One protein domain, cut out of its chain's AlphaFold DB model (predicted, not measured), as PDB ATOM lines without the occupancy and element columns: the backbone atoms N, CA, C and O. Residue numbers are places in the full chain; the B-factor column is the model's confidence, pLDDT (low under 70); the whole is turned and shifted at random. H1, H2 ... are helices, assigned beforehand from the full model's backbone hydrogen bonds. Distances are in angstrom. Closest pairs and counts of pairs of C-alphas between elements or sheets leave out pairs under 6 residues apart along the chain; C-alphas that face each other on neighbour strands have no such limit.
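What this domain is: This is residues 2 to 56 of the 260 residues of the protein "Mur_ligase_C domain-containing protein" of Halomonas sulfidaeris (UniProt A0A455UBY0). A long unnamed stretch, residues 2 to 24, runs along a helical hairpin of H1 and H2, winds through a loop near where H1 begins, and leads into H1. H2 folds back beside H1 after the tight link, residues 41 to 44, and toward that same end of the long axis residues 2 to 7 turn back on themselves. The printed part has 55 residues with two named helices, H1 then H2, and no named strand; the class is all helix, though under half of the residues, 26 of 55, are in named elements. The whole is compact, with a radius of gyration of the C-alphas of 11.0 A, and elongated, with spans of 31 by 20 by 15 A.

Where its parts are: The printed part begins with C-alpha 2 at (110.116, -1.482, 70.415). Residues 2 to 3 and 6 to 7 form a short antiparallel pairing. H1, residues 25 to 40, runs 22.6 A from C-alpha 25 at (113.196, 12.858, 54.617) to C-alpha 40. H2, residues 45 to 54, runs 14.3 A and ends with C-alpha 54 at (108.613, -3.558, 47.317).

How they stand to each other: H1 and H2 form a helical hairpin, joined by a tight link of 4 residues. They touch, and their closest C-alphas, those of Ser 35 and Ile 48, are 6.1 A apart. Their lines stand at a tilt of 36 degrees, only just steep, and they run opposite ways. In H1 and H2 every O i to N i+4 pair is within hydrogen-bond range.

The domain as a whole: The two C-alphas farthest apart, those of His 5 and His 56, are 32.5 A apart. The printed part has no cut. Its mean pLDDT is 95.2, and no printed residue of this predicted model is under 70.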
ATOM      1  N   ARG A   2     109.830  -1.226  68.997       81.69
ATOM      2  CA  ARG A   2     110.116  -1.482  70.415       81.69
ATOM      3  C   ARG A   2     108.887  -2.017  71.144       81.69
ATOM      4  O   ARG A   2     107.842  -1.372  71.113       81.69
ATOM      5  N   GLN A   3     109.042  -3.135  71.848       79.62
ATOM      6  CA  GLN A   3     108.039  -3.702  72.751       79.62
ATOM      7  C   GLN A   3     108.670  -3.909  74.134       79.62
ATOM      8  O   GLN A   3     109.482  -4.810  74.343       79.62
ATOM      9  N   GLY A   4     108.333  -3.038  75.090       85.38
ATOM     10  CA  GLY A   4     109.016  -3.000  76.386       85.38
ATOM     11  C   GLY A   4     110.504  -2.675  76.217       85.38
ATOM     12  O   GLY A   4     110.845  -1.595  75.734       85.38
ATOM     13  N   HIS A   5     111.371  -3.615  76.596       86.56
ATOM     14  CA  HIS A   5     112.831  -3.512  76.451       86.56
ATOM     15  C   HIS A   5     113.380  -4.180  75.185       86.56
ATOM     16  O   HIS A   5     114.583  -4.134  74.951       86.56
ATOM     17  N   VAL A   6     112.526  -4.823  74.386       84.50
ATOM     18  CA  VAL A   6     112.951  -5.500  73.161       84.50
ATOM     19  C   VAL A   6     112.883  -4.515  72.008       84.50
ATOM     20  O   VAL A   6     111.822  -3.950  71.735       84.50
ATOM     21  N   GLU A   7     114.008  -4.336  71.327       89.69
ATOM     22  CA  GLU A   7     114.113  -3.582  70.084       89.69
ATOM     23  C   GLU A   7     114.390  -4.540  68.930       89.69
ATOM     24  O   GLU A   7     115.181  -5.473  69.051       89.69
ATOM     25  N   ALA A   8     113.705  -4.315  67.817       87.56
ATOM     26  CA  ALA A   8     113.896  -5.061  66.588       87.56
ATOM     27  C   ALA A   8     114.069  -4.086  65.426       87.56
ATOM     28  O   ALA A   8     113.249  -3.179  65.234       87.56
ATOM     29  N   GLU A   9     115.133  -4.269  64.657       93.06
ATOM     30  CA  GLU A   9     115.336  -3.550  63.405       93.06
ATOM     31  C   GLU A   9     114.277  -3.982  62.386       93.06
ATOM     32  O   GLU A   9     113.836  -5.130  62.380       93.06
ATOM     33  N   VAL A  10     113.817  -3.035  61.566       94.56
ATOM     34  CA  VAL A  10     112.836  -3.321  60.507       94.56
ATOM     35  C   VAL A  10     113.564  -3.450  59.181       94.56
ATOM     36  O   VAL A  10     113.509  -4.493  58.543       94.56
ATOM     37  N   ILE A  11     114.246  -2.379  58.774       96.94
ATOM     38  CA  ILE A  11     114.994  -2.312  57.526       96.94
ATOM     39  C   ILE A  11     115.931  -1.091  57.529       96.94
ATOM     40  O   ILE A  11     115.552  -0.052  58.088       96.94
ATOM     41  N   PRO A  12     117.124  -1.164  56.914       97.06
ATOM     42  CA  PRO A  12     117.919   0.020  56.596       97.06
ATOM     43  C   PRO A  12     117.152   0.988  55.682       97.06
ATOM     44  O   PRO A  12     116.515   0.573  54.720       97.06
ATOM     45  N   VAL A  13     117.241   2.299  55.934       97.00
ATOM     46  CA  VAL A  13     116.536   3.319  55.122       97.00
ATOM     47  C   VAL A  13     116.915   3.244  53.640       97.00
ATOM     48  O   VAL A  13     116.060   3.438  52.782       97.00
ATOM     49  N   VAL A  14     118.173   2.915  53.343       97.00
ATOM     50  CA  VAL A  14     118.684   2.773  51.970       97.00
ATOM     51  C   VAL A  14     117.974   1.685  51.164       97.00
ATOM     52  O   VAL A  14     117.872   1.808  49.949       97.00
ATOM     53  N   ASP A  15     117.399   0.685  51.836       97.25
ATOM     54  CA  ASP A  15     116.663  -0.410  51.200       97.25
ATOM     55  C   ASP A  15     115.158  -0.103  51.056       97.25
ATOM     56  O   ASP A  15     114.387  -0.968  50.641       97.25
ATOM     57  N   VAL A  16     114.715   1.110  51.414       98.12
ATOM     58  CA  VAL A  16     113.329   1.578  51.257       98.12
ATOM     59  C   VAL A  16     113.258   2.520  50.048       98.12
ATOM     60  O   VAL A  16     113.587   3.707  50.186       98.12
ATOM     61  N   PRO A  17     112.800   2.060  48.866       97.31
ATOM     62  CA  PRO A  17     112.985   2.789  47.608       97.31
ATOM     63  C   PRO A  17     112.377   4.195  47.590       97.31
ATOM     64  O   PRO A  17     112.973   5.128  47.056       97.31
ATOM     65  N   ILE A  18     111.209   4.382  48.214       96.31
ATOM     66  CA  ILE A  18     110.518   5.681  48.257       96.31
ATOM     67  C   ILE A  18     111.290   6.767  49.033       96.31
ATOM     68  O   ILE A  18     110.981   7.953  48.926       96.31
ATOM     69  N   THR A  19     112.307   6.387  49.809       96.94
ATOM     70  CA  THR A  19     113.113   7.332  50.595       96.94
ATOM     71  C   THR A  19     114.268   7.947  49.815       96.94
ATOM     72  O   THR A  19     114.876   8.884  50.332       96.94
ATOM     73  N   PHE A  20     114.566   7.461  48.603       96.25
ATOM     74  CA  PHE A  20     115.718   7.901  47.811       96.25
ATOM     75  C   PHE A  20     117.011   7.844  48.631       96.25
ATOM     76  O   PHE A  20     117.632   8.872  48.881       96.25
ATOM     77  N   GLU A  21     117.354   6.661  49.145       95.19
ATOM     78  CA  GLU A  21     118.531   6.453  50.008       95.19
ATOM     79  C   GLU A  21     118.533   7.336  51.277       95.19
ATOM     80  O   GLU A  21     119.568   7.631  51.869       95.19
ATOM     81  N   GLY A  22     117.350   7.774  51.720       95.38
ATOM     82  CA  GLY A  22     117.165   8.682  52.851       95.38
ATOM     83  C   GLY A  22     117.192  10.176  52.506       95.38
ATOM     84  O   GLY A  22     116.943  11.000  53.392       95.38
ATOM     85  N   HIS A  23     117.426  10.555  51.246       95.19
ATOM     86  CA  HIS A  23     117.382  11.954  50.807       95.19
ATOM     87  C   HIS A  23     115.965  12.547  50.875       95.19
ATOM     88  O   HIS A  23     115.794  13.721  51.210       95.19
ATOM     89  N   ALA A  24     114.927  11.735  50.658       95.94
ATOM     90  CA  ALA A  24     113.534  12.138  50.828       95.94
ATOM     91  C   ALA A  24     113.087  11.973  52.291       95.94
ATOM     92  O   ALA A  24     112.355  11.046  52.644       95.94
ATOM     93  N   ARG A  25     113.504  12.899  53.168       95.31
ATOM     94  CA  ARG A  25     113.196  12.858  54.617       95.31
ATOM     95  C   ARG A  25     111.703  12.745  54.934       95.31
ATOM     96  O   ARG A  25     111.330  12.077  55.896       95.31
ATOM     97  N   PHE A  26     110.847  13.361  54.122       94.81
ATOM     98  CA  PHE A  26     109.394  13.239  54.263       94.81
ATOM     99  C   PHE A  26     108.914  11.802  54.024       94.81
ATOM    100  O   PHE A  26     108.065  11.308  54.759       94.81
ATOM    101  N   ASN A  27     109.513  11.087  53.070       96.62
ATOM    102  CA  ASN A  27     109.205   9.681  52.833       96.62
ATOM    103  C   ASN A  27     109.834   8.751  53.868       96.62
ATOM    104  O   ASN A  27     109.236   7.724  54.173       96.62
ATOM    105  N   VAL A  28     110.959   9.124  54.489       97.25
ATOM    106  CA  VAL A  28     111.451   8.427  55.692       97.25
ATOM    107  C   VAL A  28     110.415   8.525  56.816       97.25
ATOM    108  O   VAL A  28     110.052   7.512  57.411       97.25
ATOM    109  N   ALA A  29     109.873   9.720  57.070       96.69
ATOM    110  CA  ALA A  29     108.817   9.908  58.065       96.69
ATOM    111  C   ALA A  29     107.538   9.123  57.714       96.69
ATOM    112  O   ALA A  29     106.969   8.464  58.586       96.69
ATOM    113  N   ASN A  30     107.123   9.123  56.442       96.50
ATOM    114  CA  ASN A  30     105.969   8.348  55.974       96.50
ATOM    115  C   ASN A  30     106.187   6.836  56.137       96.50
ATOM    116  O   ASN A  30     105.291   6.142  56.613       96.50
ATOM    117  N   ALA A  31     107.375   6.325  55.803       97.62
ATOM    118  CA  ALA A  31     107.731   4.919  55.974       97.62
ATOM    119  C   ALA A  31     107.707   4.509  57.455       97.62
ATOM    120  O   ALA A  31     107.154   3.464  57.798       97.62
ATOM    121  N   LEU A  32     108.233   5.351  58.350       97.19
ATOM    122  CA  LEU A  32     108.175   5.124  59.797       97.19
ATOM    123  C   LEU A  32     106.732   5.107  60.315       97.19
ATOM    124  O   LEU A  32     106.365   4.210  61.075       97.19
ATOM    125  N   ALA A  33     105.902   6.059  59.879       97.75
ATOM    126  CA  ALA A  33     104.493   6.124  60.258       97.75
ATOM    127  C   ALA A  33     103.706   4.901  59.758       97.75
ATOM    128  O   ALA A  33     102.968   4.290  60.532       97.75
ATOM    129  N   ALA A  34     103.909   4.498  58.500       97.62
ATOM    130  CA  ALA A  34     103.293   3.307  57.917       97.62
ATOM    131  C   ALA A  34     103.719   2.032  58.656       97.62
ATOM    132  O   ALA A  34     102.878   1.200  58.990       97.62
ATOM    133  N   SER A  35     105.006   1.921  58.993       97.69
ATOM    134  CA  SER A  35     105.536   0.797  59.767       97.69
ATOM    135  C   SER A  35     104.898   0.716  61.151       97.69
ATOM    136  O   SER A  35     104.501  -0.361  61.590       97.69
ATOM    137  N   ALA A  36     104.780   1.851  61.849       95.94
ATOM    138  CA  ALA A  36     104.179   1.903  63.180       95.94
ATOM    139  C   ALA A  36     102.691   1.529  63.143       95.94
ATOM    140  O   ALA A  36     102.231   0.758  63.986       95.94
ATOM    141  N   ALA A  37     101.954   2.028  62.146       97.88
ATOM    142  CA  ALA A  37     100.551   1.685  61.942       97.88
ATOM    143  C   ALA A  37     100.368   0.191  61.632       97.88
ATOM    144  O   ALA A  37      99.545  -0.465  62.265       97.88
ATOM    145  N   ALA A  38     101.164  -0.366  60.717       97.44
ATOM    146  CA  ALA A  38     101.123  -1.785  60.372       97.44
ATOM    147  C   ALA A  38     101.446  -2.683  61.578       97.44
ATOM    148  O   ALA A  38     100.732  -3.649  61.844       97.44
ATOM    149  N   TYR A  39     102.464  -2.322  62.361       95.56
ATOM    150  CA  TYR A  39     102.812  -3.047  63.581       95.56
ATOM    151  C   TYR A  39     101.680  -3.008  64.618       95.56
ATOM    152  O   TYR A  39     101.333  -4.035  65.196       95.56
ATOM    153  N   ALA A  40     101.045  -1.845  64.815       95.38
ATOM    154  CA  ALA A  40      99.897  -1.707  65.713       95.38
ATOM    155  C   ALA A  40      98.674  -2.527  65.261       95.38
ATOM    156  O   ALA A  40      97.873  -2.944  66.096       95.38
ATOM    157  N   LEU A  41      98.545  -2.786  63.955       97.25
ATOM    158  CA  LEU A  41      97.523  -3.658  63.370       97.25
ATOM    159  C   LEU A  41      97.879  -5.154  63.443       97.25
ATOM    160  O   LEU A  41      97.095  -5.986  62.995       97.25
ATOM    161  N   GLY A  42      99.030  -5.507  64.023       95.94
ATOM    162  CA  GLY A  42      99.450  -6.891  64.234       95.94
ATOM    163  C   GLY A  42     100.194  -7.527  63.060       95.94
ATOM    164  O   GLY A  42     100.380  -8.742  63.072       95.94
ATOM    165  N   LEU A  43     100.631  -6.746  62.062       97.44
ATOM    166  CA  LEU A  43     101.501  -7.267  61.004       97.44
ATOM    167  C   LEU A  43     102.875  -7.624  61.578       97.44
ATOM    168  O   LEU A  43     103.402  -6.935  62.460       97.44
ATOM    169  N   SER A  44     103.473  -8.697  61.058       95.81
ATOM    170  CA  SER A  44     104.814  -9.097  61.474       95.81
ATOM    171  C   SER A  44     105.866  -8.116  60.945       95.81
ATOM    172  O   SER A  44     105.652  -7.407  59.962       95.81
ATOM    173  N   ILE A  45     107.047  -8.090  61.571       95.38
ATOM    174  CA  ILE A  45     108.170  -7.273  61.081       95.38
ATOM    175  C   ILE A  45     108.555  -7.676  59.649       95.38
ATOM    176  O   ILE A  45     108.863  -6.799  58.848       95.38
ATOM    177  N   ALA A  46     108.471  -8.967  59.313       96.44
ATOM    178  CA  ALA A  46     108.750  -9.464  57.970       96.44
ATOM    179  C   ALA A  46     107.751  -8.923  56.931       96.44
ATOM    180  O   ALA A  46     108.168  -8.509  55.850       96.44
ATOM    181  N   ASP A  47     106.458  -8.854  57.269       97.75
ATOM    182  CA  ASP A  47     105.438  -8.272  56.383       97.75
ATOM    183  C   ASP A  47     105.693  -6.777  56.152       97.75
ATOM    184  O   ASP A  47     105.621  -6.289  55.024       97.75
ATOM    185  N   ILE A  48     106.038  -6.047  57.220       98.31
ATOM    186  CA  ILE A  48     106.361  -4.617  57.149       98.31
ATOM    187  C   ILE A  48     107.601  -4.398  56.280       98.31
ATOM    188  O   ILE A  48     107.582  -3.552  55.386       98.31
ATOM    189  N   GLN A  49     108.663  -5.168  56.514       97.88
ATOM    190  CA  GLN A  49     109.900  -5.095  55.744       97.88
ATOM    191  C   GLN A  49     109.637  -5.347  54.255       97.88
ATOM    192  O   GLN A  49     110.061  -4.548  53.421       97.88
ATOM    193  N   MET A  50     108.884  -6.397  53.919       97.88
ATOM    194  CA  MET A  50     108.521  -6.712  52.537       97.88
ATOM    195  C   MET A  50     107.715  -5.585  51.884       97.88
ATOM    196  O   MET A  50     108.004  -5.198  50.751       97.88
ATOM    197  N   GLY A  51     106.734  -5.021  52.595       97.81
ATOM    198  CA  GLY A  51     105.955  -3.881  52.109       97.81
ATOM    199  C   GLY A  51     106.827  -2.661  51.806       97.81
ATOM    200  O   GLY A  51     106.685  -2.047  50.753       97.81
ATOM    201  N   LEU A  52     107.774  -2.338  52.691       98.12
ATOM    202  CA  LEU A  52     108.706  -1.225  52.497       98.12
ATOM    203  C   LEU A  52     109.683  -1.453  51.336       98.12
ATOM    204  O   LEU A  52     109.951  -0.515  50.590       98.12
ATOM    205  N   GLN A  53     110.199  -2.674  51.171       97.69
ATOM    206  CA  GLN A  53     111.168  -3.016  50.116       97.69
ATOM    207  C   GLN A  53     110.559  -2.978  48.721       97.69
ATOM    208  O   GLN A  53     111.235  -2.633  47.757       97.69
ATOM    209  N   THR A  54     109.290  -3.367  48.607       96.94
ATOM    210  CA  THR A  54     108.613  -3.558  47.317       96.94
ATOM    211  C   THR A  54     107.781  -2.353  46.877       96.94
ATOM    212  O   THR A  54     107.240  -2.354  45.766       96.94
ATOM    213  N   PHE A  55     107.682  -1.315  47.717       97.56
ATOM    214  CA  PHE A  55     106.974  -0.080  47.399       97.56
ATOM    215  C   PHE A  55     107.918   0.965  46.793       97.56
ATOM    216  O   PHE A  55     108.639   1.691  47.484       97.56
ATOM    217  N   HIS A  56     107.896   1.046  45.469       95.56
ATOM    218  CA  HIS A  56     108.697   1.956  44.667       95.56
ATOM    219  C   HIS A  56     107.929   3.233  44.303       95.56
ATOM    220  O   HIS A  56     106.743   3.176  43.967       95.56
TER     221      HIS A  56